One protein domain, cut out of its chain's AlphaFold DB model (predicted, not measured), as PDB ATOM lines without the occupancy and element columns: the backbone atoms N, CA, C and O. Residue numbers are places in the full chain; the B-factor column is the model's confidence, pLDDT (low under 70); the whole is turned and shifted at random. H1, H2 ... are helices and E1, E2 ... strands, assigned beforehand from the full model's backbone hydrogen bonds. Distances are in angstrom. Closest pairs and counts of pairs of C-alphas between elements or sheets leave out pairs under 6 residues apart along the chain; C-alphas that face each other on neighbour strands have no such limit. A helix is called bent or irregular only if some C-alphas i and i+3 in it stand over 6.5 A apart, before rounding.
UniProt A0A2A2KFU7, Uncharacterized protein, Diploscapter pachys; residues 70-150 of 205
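Overview. This is residues 70 to 150 of the 205 residues of an uncharacterized protein of Diploscapter pachys (UniProt A0A2A2KFU7). A strand hairpin, E1 and E2, runs lengthwise along a helical hairpin, H1 and H2, in a rod; H1 packs on E2. The 81 printed residues hold E1, E2, H1, H2 in order, mixed class, the sheet antiparallel. It is only just compact, close to loose, radius of gyration of the C-alphas 13.9 A, spans 43 by 20 by 18 A.

Along the chain. Find C-alpha 74 at (37.888, -50.287, 13.304), where E1, residues 74 to 79, begins. E2 is residues 92 to 97. H1, residues 100 to 118, 27.5 A, is irregular: C-alphas 101 and 104 are 7.2 A apart. H2, residues 123 to 144, 30.9 A, ends at (29.307, -63.403, 21.862).

Arrangement. In hairpin E1 and E2, look at N 77 and O 94, within hydrogen-bond range at 2.8 A. The closest C-alphas of E2 and H1, Val 93 and Gln 110, are 5.8 A apart. H1 and H2 touch, closest C-alphas Ala 113 and Val 126, 6.3 A, at a shallow tilt of 18 degrees, opposite ways. Every O i to N i+4 pair is within range in H2, 13 of 15 in H1.

Size, cuts and confidence. The printed part has no cut. The link E1 to E2 is long. Residues 70 to 71, 81 to 90 and 146 to 150 have pLDDT under 70.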
ATOM      1  N   SER A  70      40.049 -62.992  10.383       59.31
ATOM      2  CA  SER A  70      38.866 -62.212  10.771       59.31
ATOM      3  C   SER A  70      39.124 -61.366  12.027       59.31
ATOM      4  O   SER A  70      38.533 -61.595  13.080       59.31
ATOM      5  N   SER A  71      40.028 -60.390  11.949       61.84
ATOM      6  CA  SER A  71      40.086 -59.328  12.954       61.84
ATOM      7  C   SER A  71      39.148 -58.192  12.535       61.84
ATOM      8  O   SER A  71      39.310 -57.640  11.444       61.84
ATOM      9  N   PRO A  72      38.148 -57.823  13.353       70.44
ATOM     10  CA  PRO A  72      37.303 -56.666  13.075       70.44
ATOM     11  C   PRO A  72      38.149 -55.386  13.120       70.44
ATOM     12  O   PRO A  72      38.471 -54.872  14.188       70.44
ATOM     13  N   ASN A  73      38.505 -54.860  11.951       80.81
ATOM     14  CA  ASN A  73      39.205 -53.585  11.852       80.81
ATOM     15  C   ASN A  73      38.230 -52.436  12.127       80.81
ATOM     16  O   ASN A  73      37.105 -52.429  11.615       80.81
ATOM     17  N   VAL A  74      38.671 -51.463  12.921       82.81
ATOM     18  CA  VAL A  74      37.888 -50.287  13.304       82.81
ATOM     19  C   VAL A  74      38.715 -49.028  13.050       82.81
ATOM     20  O   VAL A  74      39.871 -48.942  13.455       82.81
ATOM     21  N   LEU A  75      38.113 -48.043  12.389       85.56
ATOM     22  CA  LEU A  75      38.674 -46.712  12.171       85.56
ATOM     23  C   LEU A  75      37.780 -45.678  12.852       85.56
ATOM     24  O   LEU A  75      36.626 -45.520  12.466       85.56
ATOM     25  N   ALA A  76      38.316 -44.942  13.821       85.38
ATOM     26  CA  ALA A  76      37.646 -43.790  14.413       85.38
ATOM     27  C   ALA A  76      38.214 -42.492  13.821       85.38
ATOM     28  O   ALA A  76      39.405 -42.210  13.939       85.38
ATOM     29  N   LEU A  77      37.355 -41.699  13.184       84.88
ATOM     30  CA  LEU A  77      37.649 -40.359  12.696       84.88
ATOM     31  C   LEU A  77      37.027 -39.335  13.647       84.88
ATOM     32  O   LEU A  77      35.806 -39.284  13.811       84.88
ATOM     33  N   LEU A  78      37.882 -38.500  14.231       83.00
ATOM     34  CA  LEU A  78      37.497 -37.397  15.102       83.00
ATOM     35  C   LEU A  78      37.818 -36.085  14.389       83.00
ATOM     36  O   LEU A  78      38.983 -35.788  14.129       83.00
ATOM     37  N   VAL A  79      36.791 -35.309  14.051       76.56
ATOM     38  CA  VAL A  79      36.946 -33.988  13.440       76.56
ATOM     39  C   VAL A  79      36.485 -32.950  14.440       76.56
ATOM     40  O   VAL A  79      35.295 -32.840  14.743       76.56
ATOM     41  N   ILE A  80      37.451 -32.189  14.946       73.12
ATOM     42  CA  ILE A  80      37.196 -31.057  15.824       73.12
ATOM     43  C   ILE A  80      37.626 -29.804  15.086       73.12
ATOM     44  O   ILE A  80      38.814 -29.510  14.968       73.12
ATOM     45  N   ASP A  81      36.646 -29.101  14.539       64.31
ATOM     46  CA  ASP A  81      36.880 -27.806  13.926       64.31
ATOM     47  C   ASP A  81      36.839 -26.728  15.018       64.31
ATOM     48  O   ASP A  81      35.801 -26.514  15.638       64.31
ATOM     49  N   GLY A  82      37.982 -26.078  15.257       52.78
ATOM     50  CA  GLY A  82      38.127 -24.974  16.206       52.78
ATOM     51  C   GLY A  82      38.004 -25.398  17.670       52.78
ATOM     52  O   GLY A  82      36.949 -25.266  18.283       52.78
ATOM     53  N   PHE A  83      39.103 -25.857  18.272       46.50
ATOM     54  CA  PHE A  83      39.150 -25.978  19.726       46.50
ATOM     55  C   PHE A  83      39.106 -24.576  20.357       46.50
ATOM     56  O   PHE A  83      39.986 -23.759  20.094       46.50
ATOM     57  N   ILE A  84      38.115 -24.378  21.241       45.53
ATOM     58  CA  ILE A  84      37.883 -23.234  22.145       45.53
ATOM     59  C   ILE A  84      37.031 -22.101  21.520       45.53
ATOM     60  O   ILE A  84      37.525 -21.258  20.780       45.53
ATOM     61  N   ASN A  85      35.749 -22.051  21.920       45.53
ATOM     62  CA  ASN A  85      34.799 -20.915  21.860       45.53
ATOM     63  C   ASN A  85      33.812 -20.755  20.687       45.53
ATOM     64  O   ASN A  85      32.983 -19.848  20.776       45.53
ATOM     65  N   ASP A  86      33.790 -21.601  19.651       50.03
ATOM     66  CA  ASP A  86      32.775 -21.457  18.589       50.03
ATOM     67  C   ASP A  86      31.643 -22.493  18.692       50.03
ATOM     68  O   ASP A  86      31.721 -23.604  18.171       50.03
ATOM     69  N   VAL A  87      30.546 -22.099  19.346       49.91
ATOM     70  CA  VAL A  87      29.318 -22.903  19.542       49.91
ATOM     71  C   VAL A  87      28.646 -23.282  18.208       49.91
ATOM     72  O   VAL A  87      27.742 -24.115  18.167       49.91
ATOM     73  N   ARG A  88      29.067 -22.674  17.090       53.84
ATOM     74  CA  ARG A  88      28.516 -22.943  15.753       53.84
ATOM     75  C   ARG A  88      29.178 -24.133  15.057       53.84
ATOM     76  O   ARG A  88      28.632 -24.618  14.065       53.84
ATOM     77  N   LYS A  89      30.321 -24.616  15.553       61.59
ATOM     78  CA  LYS A  89      31.065 -25.729  14.954       61.59
ATOM     79  C   LYS A  89      30.760 -27.020  15.703       61.59
ATOM     80  O   LYS A  89      31.101 -27.193  16.866       61.59
ATOM     81  N   ILE A  90      30.049 -27.922  15.031       62.84
ATOM     82  CA  ILE A  90      29.579 -29.172  15.632       62.84
ATOM     83  C   ILE A  90      30.714 -30.203  15.556       62.84
ATOM     84  O   ILE A  90      31.133 -30.520  14.437       62.84
ATOM     85  N   PRO A  91      31.194 -30.751  16.689       72.25
ATOM     86  CA  PRO A  91      32.179 -31.824  16.667       72.25
ATOM     87  C   PRO A  91      31.605 -33.035  15.929       72.25
ATOM     88  O   PRO A  91      30.436 -33.388  16.100       72.25
ATOM     89  N   TYR A  92      32.415 -33.658  15.077       77.50
ATOM     90  CA  TYR A  92      31.992 -34.802  14.280       77.50
ATOM     91  C   TYR A  92      32.853 -36.015  14.610       77.50
ATOM     92  O   TYR A  92      34.047 -36.051  14.311       77.50
ATOM     93  N   VAL A  93      32.223 -37.020  15.213       82.25
ATOM     94  CA  VAL A  93      32.832 -38.317  15.508       82.25
ATOM     95  C   VAL A  93      32.220 -39.358  14.588       82.25
ATOM     96  O   VAL A  93      30.999 -39.513  14.529       82.25
ATOM     97  N   ARG A  94      33.060 -40.097  13.864       83.94
ATOM     98  CA  ARG A  94      32.610 -41.198  13.015       83.94
ATOM     99  C   ARG A  94      33.502 -42.404  13.196       83.94
ATOM    100  O   ARG A  94      34.688 -42.341  12.916       83.94
ATOM    101  N   ILE A  95      32.908 -43.520  13.587       84.88
ATOM    102  CA  ILE A  95      33.591 -44.804  13.685       84.88
ATOM    103  C   ILE A  95      33.111 -45.684  12.528       84.88
ATOM    104  O   ILE A  95      31.913 -45.777  12.242       84.88
ATOM    105  N   HIS A  96      34.052 -46.286  11.818       82.94
ATOM    106  CA  HIS A  96      33.816 -47.191  10.707       82.94
ATOM    107  C   HIS A  96      34.389 -48.567  11.045       82.94
ATOM    108  O   HIS A  96      35.473 -48.657  11.611       82.94
ATOM    109  N   SER A  97      33.660 -49.630  10.716       80.62
ATOM    110  CA  SER A  97      34.089 -51.011  10.940       80.62
ATOM    111  C   SER A  97      33.694 -51.872   9.750       80.62
ATOM    112  O   SER A  97      32.649 -51.648   9.140       80.62
ATOM    113  N   GLY A  98      34.521 -52.874   9.447       71.94
ATOM    114  CA  GLY A  98      34.227 -53.869   8.413       71.94
ATOM    115  C   GLY A  98      33.141 -54.874   8.819       71.94
ATOM    116  O   GLY A  98      32.619 -55.586   7.966       71.94
ATOM    117  N   SER A  99      32.777 -54.940  10.106       72.94
ATOM    118  CA  SER A  99      31.761 -55.865  10.616       72.94
ATOM    119  C   SER A  99      30.432 -55.155  10.857       72.94
ATOM    120  O   SER A  99      30.324 -54.263  11.701       72.94
ATOM    121  N   THR A 100      29.376 -55.610  10.179       75.62
ATOM    122  CA  THR A 100      28.016 -55.074  10.353       75.62
ATOM    123  C   THR A 100      27.446 -55.318  11.751       75.62
ATOM    124  O   THR A 100      26.577 -54.566  12.193       75.62
ATOM    125  N   LYS A 101      27.965 -56.320  12.472       75.44
ATOM    126  CA  LYS A 101      27.545 -56.684  13.834       75.44
ATOM    127  C   LYS A 101      27.907 -55.615  14.873       75.44
ATOM    128  O   LYS A 101      27.217 -55.484  15.876       75.44
ATOM    129  N   LEU A 102      28.944 -54.815  14.617       78.00
ATOM    130  CA  LEU A 102      29.389 -53.738  15.510       78.00
ATOM    131  C   LEU A 102      28.625 -52.423  15.305       78.00
ATOM    132  O   LEU A 102      28.753 -51.514  16.121       78.00
ATOM    133  N   ASN A 103      27.823 -52.297  14.243       80.75
ATOM    134  CA  ASN A 103      27.209 -51.020  13.860       80.75
ATOM    135  C   ASN A 103      26.345 -50.400  14.965       80.75
ATOM    136  O   ASN A 103      26.332 -49.179  15.107       80.75
ATOM    137  N   PHE A 104      25.635 -51.226  15.738       79.38
ATOM    138  CA  PHE A 104      24.796 -50.741  16.831       79.38
ATOM    139  C   PHE A 104      25.638 -50.190  17.990       79.38
ATOM    140  O   PHE A 104      25.480 -49.028  18.361       79.38
ATOM    141  N   ALA A 105      26.586 -50.984  18.501       83.19
ATOM    142  CA  ALA A 105      27.478 -50.572  19.586       83.19
ATOM    143  C   ALA A 105      28.294 -49.327  19.200       83.19
ATOM    144  O   ALA A 105      28.297 -48.333  19.921       83.19
ATOM    145  N   LEU A 106      28.894 -49.326  18.007       86.50
ATOM    146  CA  LEU A 106      29.677 -48.194  17.507       86.50
ATOM    147  C   LEU A 106      28.832 -46.936  17.272       86.50
ATOM    148  O   LEU A 106      29.362 -45.830  17.358       86.50
ATOM    149  N   GLY A 107      27.540 -47.078  16.962       86.19
ATOM    150  CA  GLY A 107      26.614 -45.951  16.848       86.19
ATOM    151  C   GLY A 107      26.367 -45.263  18.190       86.19
ATOM    152  O   GLY A 107      26.391 -44.034  18.261       86.19
ATOM    153  N   ASN A 108      26.207 -46.047  19.258       87.94
ATOM    154  CA  ASN A 108      26.049 -45.518  20.613       87.94
ATOM    155  C   ASN A 108      27.335 -44.831  21.089       87.94
ATOM    156  O   ASN A 108      27.282 -43.673  21.499       87.94
ATOM    157  N   ILE A 109      28.486 -45.487  20.909       89.50
ATOM    158  CA  ILE A 109      29.804 -44.942  21.273       89.50
ATOM    159  C   ILE A 109      30.089 -43.632  20.513       89.50
ATOM    160  O   ILE A 109      30.566 -42.659  21.092       89.50
ATOM    161  N   GLN A 110      29.737 -43.548  19.220       90.12
ATOM    162  CA  GLN A 110      29.830 -42.297  18.447       90.12
ATOM    163  C   GLN A 110      29.036 -41.155  19.084       90.12
ATOM    164  O   GLN A 110      29.529 -40.026  19.160       90.12
ATOM    165  N   SER A 111      27.800 -41.434  19.500       88.25
ATOM    166  CA  SER A 111      26.917 -40.441  20.113       88.25
ATOM    167  C   SER A 111      27.466 -39.967  21.458       88.25
ATOM    168  O   SER A 111      27.503 -38.765  21.719       88.25
ATOM    169  N   GLU A 112      27.952 -40.896  22.280       89.25
ATOM    170  CA  GLU A 112      28.547 -40.608  23.585       89.25
ATOM    171  C   GLU A 112      29.819 -39.767  23.468       89.25
ATOM    172  O   GLU A 112      29.903 -38.698  24.074       89.25
ATOM    173  N   ALA A 113      30.751 -40.161  22.598       88.31
ATOM    174  CA  ALA A 113      31.964 -39.391  22.340       88.31
ATOM    175  C   ALA A 113      31.650 -37.989  21.791       88.31
ATOM    176  O   ALA A 113      32.258 -37.004  22.207       88.31
ATOM    177  N   THR A 114      30.661 -37.865  20.896       87.12
ATOM    178  CA  THR A 114      30.214 -36.552  20.397       87.12
ATOM    179  C   THR A 114      29.660 -35.693  21.536       87.12
ATOM    180  O   THR A 114      30.002 -34.515  21.638       87.12
ATOM    181  N   ASN A 115      28.845 -36.276  22.416       87.94
ATOM    182  CA  ASN A 115      28.272 -35.586  23.569       87.94
ATOM    183  C   ASN A 115      29.356 -35.141  24.565       87.94
ATOM    184  O   ASN A 115      29.333 -33.998  25.016       87.94
ATOM    185  N   ALA A 116      30.350 -35.986  24.848       86.94
ATOM    186  CA  ALA A 116      31.470 -35.645  25.724       86.94
ATOM    187  C   ALA A 116      32.276 -34.445  25.192       86.94
ATOM    188  O   ALA A 116      32.625 -33.539  25.955       86.94
ATOM    189  N   ILE A 117      32.505 -34.377  23.874       85.38
ATOM    190  CA  ILE A 117      33.170 -33.222  23.245       85.38
ATOM    191  C   ILE A 117      32.306 -31.962  23.360       85.38
ATOM    192  O   ILE A 117      32.822 -30.902  23.709       85.38
ATOM    193  N   VAL A 118      30.994 -32.062  23.117       83.50
ATOM    194  CA  VAL A 118      30.059 -30.926  23.262       83.50
ATOM    195  C   VAL A 118      30.014 -30.415  24.707       83.50
ATOM    196  O   VAL A 118      29.914 -29.211  24.929       83.50
ATOM    197  N   GLN A 119      30.143 -31.305  25.690       85.19
ATOM    198  CA  GLN A 119      30.228 -30.954  27.111       85.19
ATOM    199  C   GLN A 119      31.580 -30.346  27.519       85.19
ATOM    200  O   GLN A 119      31.749 -29.962  28.675       85.19
ATOM    201  N   GLY A 120      32.548 -30.253  26.602       82.25
ATOM    202  CA  GLY A 120      33.858 -29.663  26.868       82.25
ATOM    203  C   GLY A 120      34.793 -30.562  27.676       82.25
ATOM    204  O   GLY A 120      35.687 -30.058  28.358       82.25
ATOM    205  N   TRP A 121      34.603 -31.884  27.631       85.56
ATOM    206  CA  TRP A 121      35.522 -32.816  28.284       85.56
ATOM    207  C   TRP A 121      36.924 -32.732  27.659       85.56
ATOM    208  O   TRP A 121      37.064 -32.460  26.463       85.56
ATOM    209  N   PRO A 122      37.992 -32.982  28.439       85.81
ATOM    210  CA  PRO A 122      39.347 -32.940  27.908       85.81
ATOM    211  C   PRO A 122      39.547 -34.035  26.855       85.81
ATOM    212  O   PRO A 122      39.225 -35.198  27.092       85.81
ATOM    213  N   MET A 123      40.143 -33.689  25.710       84.12
ATOM    214  CA  MET A 123      40.284 -34.619  24.577       84.12
ATOM    215  C   MET A 123      41.034 -35.895  24.910       84.12
ATOM    216  O   MET A 123      40.663 -36.954  24.425       84.12
ATOM    217  N   ALA A 124      42.063 -35.808  25.751       86.56
ATOM    218  CA  ALA A 124      42.794 -36.989  26.191       86.56
ATOM    219  C   ALA A 124      41.862 -38.003  26.875       86.56
ATOM    220  O   ALA A 124      41.997 -39.199  26.650       86.56
ATOM    221  N   ARG A 125      40.882 -37.514  27.646       89.31
ATOM    222  CA  ARG A 125      39.871 -38.351  28.292       89.31
ATOM    223  C   ARG A 125      38.865 -38.892  27.287       89.31
ATOM    224  O   ARG A 125      38.639 -40.087  27.280       89.31
ATOM    225  N   VAL A 126      38.333 -38.047  26.402       88.94
ATOM    226  CA  VAL A 126      37.394 -38.497  25.356       88.94
ATOM    227  C   VAL A 126      38.019 -39.586  24.484       88.94
ATOM    228  O   VAL A 126      37.355 -40.556  24.145       88.94
ATOM    229  N   ILE A 127      39.294 -39.439  24.116       88.88
ATOM    230  CA  ILE A 127      40.014 -40.434  23.313       88.88
ATOM    231  C   ILE A 127      40.250 -41.714  24.119       88.88
ATOM    232  O   ILE A 127      40.094 -42.794  23.560       88.88
ATOM    233  N   ALA A 128      40.618 -41.611  25.400       90.56
ATOM    234  CA  ALA A 128      40.793 -42.777  26.262       90.56
ATOM    235  C   ALA A 128      39.481 -43.560  26.419       90.56
ATOM    236  O   ALA A 128      39.453 -44.744  26.095       90.56
ATOM    237  N   ASP A 129      38.396 -42.875  26.789       91.69
ATOM    238  CA  ASP A 129      37.061 -43.463  26.945       91.69
ATOM    239  C   ASP A 129      36.602 -44.101  25.616       91.69
ATOM    240  O   ASP A 129      36.188 -45.255  25.583       91.69
ATOM    241  N   LEU A 130      36.807 -43.415  24.484       91.19
ATOM    242  CA  LEU A 130      36.497 -43.943  23.151       91.19
ATOM    243  C   LEU A 130      37.263 -45.238  22.827       91.19
ATOM    244  O   LEU A 130      36.697 -46.155  22.232       91.19
ATOM    245  N   VAL A 131      38.557 -45.302  23.151       91.19
ATOM    246  CA  VAL A 131      39.384 -46.494  22.911       91.19
ATOM    247  C   VAL A 131      38.940 -47.645  23.809       91.19
ATOM    248  O   VAL A 131      38.824 -48.772  23.320       91.19
ATOM    249  N   ASP A 132      38.648 -47.363  25.077       93.31
ATOM    250  CA  ASP A 132      38.165 -48.356  26.033       93.31
ATOM    251  C   ASP A 132      36.801 -48.913  25.606       93.31
ATOM    252  O   ASP A 132      36.636 -50.131  25.530       93.31
ATOM    253  N   ASP A 133      35.857 -48.055  25.222       91.69
ATOM    254  CA  ASP A 133      34.519 -48.452  24.770       91.69
ATOM    255  C   ASP A 133      34.560 -49.291  23.490       91.69
ATOM    256  O   ASP A 133      33.869 -50.309  23.370       91.69
ATOM    257  N   ILE A 134      35.406 -48.909  22.524       90.38
ATOM    258  CA  ILE A 134      35.646 -49.725  21.327       90.38
ATOM    259  C   ILE A 134      36.261 -51.069  21.735       90.38
ATOM    260  O   ILE A 134      35.848 -52.108  21.218       90.38
ATOM    261  N   GLY A 135      37.210 -51.073  22.671       88.44
ATOM    262  CA  GLY A 135      37.814 -52.287  23.218       88.44
ATOM    263  C   GLY A 135      36.782 -53.219  23.853       88.44
ATOM    264  O   GLY A 135      36.781 -54.420  23.564       88.44
ATOM    265  N   TYR A 136      35.856 -52.679  24.647       88.94
ATOM    266  CA  TYR A 136      34.745 -53.432  25.229       88.94
ATOM    267  C   TYR A 136      33.814 -53.998  24.158       88.94
ATOM    268  O   TYR A 136      33.498 -55.185  24.207       88.94
ATOM    269  N   ALA A 137      33.437 -53.200  23.157       87.00
ATOM    270  CA  ALA A 137      32.588 -53.660  22.059       87.00
ATOM    271  C   ALA A 137      33.255 -54.770  21.227       87.00
ATOM    272  O   ALA A 137      32.601 -55.727  20.808       87.00
ATOM    273  N   LEU A 138      34.568 -54.676  21.000       86.31
ATOM    274  CA  LEU A 138      35.346 -55.706  20.309       86.31
ATOM    275  C   LEU A 138      35.461 -56.990  21.130       86.31
ATOM    276  O   LEU A 138      35.304 -58.084  20.584       86.31
ATOM    277  N   LYS A 139      35.703 -56.864  22.435       86.00
ATOM    278  CA  LYS A 139      35.724 -57.998  23.360       86.00
ATOM    279  C   LYS A 139      34.369 -58.697  23.396       86.00
ATOM    280  O   LYS A 139      34.314 -59.915  23.286       86.00
ATOM    281  N   GLU A 140      33.284 -57.938  23.492       83.69
ATOM    282  CA  GLU A 140      31.926 -58.477  23.477       83.69
ATOM    283  C   GLU A 140      31.607 -59.173  22.147       83.69
ATOM    284  O   GLU A 140      31.051 -60.270  22.148       83.69
ATOM    285  N   LEU A 141      32.036 -58.608  21.011       82.75
ATOM    286  CA  LEU A 141      31.923 -59.283  19.717       82.75
ATOM    287  C   LEU A 141      32.694 -60.608  19.699       82.75
ATOM    288  O   LEU A 141      32.196 -61.578  19.135       82.75
ATOM    289  N   HIS A 142      33.889 -60.659  20.287       82.12
ATOM    290  CA  HIS A 142      34.682 -61.885  20.356       82.12
ATOM    291  C   HIS A 142      34.037 -62.942  21.266       82.12
ATOM    292  O   HIS A 142      34.009 -64.119  20.916       82.12
ATOM    293  N   GLU A 143      33.489 -62.527  22.409       82.06
ATOM    294  CA  GLU A 143      32.850 -63.422  23.382       82.06
ATOM    295  C   GLU A 143      31.486 -63.940  22.905       82.06
ATOM    296  O   GLU A 143      31.157 -65.103  23.135       82.06
ATOM    297  N   LEU A 144      30.691 -63.097  22.240       77.12
ATOM    298  CA  LEU A 144      29.307 -63.403  21.862       77.12
ATOM    299  C   LEU A 144      29.125 -63.673  20.363       77.12
ATOM    300  O   LEU A 144      28.020 -63.978  19.928       77.12
ATOM    301  N   ASN A 145      30.161 -63.514  19.532       71.12
ATOM    302  CA  ASN A 145      30.074 -63.590  18.063       71.12
ATOM    303  C   ASN A 145      28.971 -62.701  17.441       71.12
ATOM    304  O   ASN A 145      28.518 -62.934  16.312       71.12
ATOM    305  N   GLY A 146      28.567 -61.642  18.151       65.31
ATOM    306  CA  GLY A 146      27.481 -60.732  17.777       65.31
ATOM    307  C   GLY A 146      26.075 -61.232  18.107       65.31
ATOM    308  O   GLY A 146      25.108 -60.665  17.601       65.31
ATOM    309  N   GLU A 147      25.949 -62.272  18.927       67.06
ATOM    310  CA  GLU A 147      24.696 -62.595  19.601       67.06
ATOM    311  C   GLU A 147      24.456 -61.626  20.762       67.06
ATOM    312  O   GLU A 147      25.388 -61.086  21.362       67.06
ATOM    313  N   VAL A 148      23.185 -61.364  21.062       66.31
ATOM    314  CA  VAL A 148      22.831 -60.521  22.203       66.31
ATOM    315  C   VAL A 148      23.211 -61.268  23.472       66.31
ATOM    316  O   VAL A 148      22.950 -62.464  23.598       66.31
ATOM    317  N   ARG A 149      23.813 -60.553  24.423       66.19
ATOM    318  CA  ARG A 149      24.146 -61.105  25.730       66.19
ATOM    319  C   ARG A 149      22.870 -61.643  26.366       66.19
ATOM    320  O   ARG A 149      21.923 -60.899  26.626       66.19
ATOM    321  N   ASP A 150      22.833 -62.952  26.568       65.81
ATOM    322  CA  ASP A 150      21.627 -63.619  27.023       65.81
ATOM    323  C   ASP A 150      21.418 -63.286  28.509       65.81
ATOM    324  O   ASP A 150      21.957 -63.929  29.407       65.81
TER     325      ASP A 150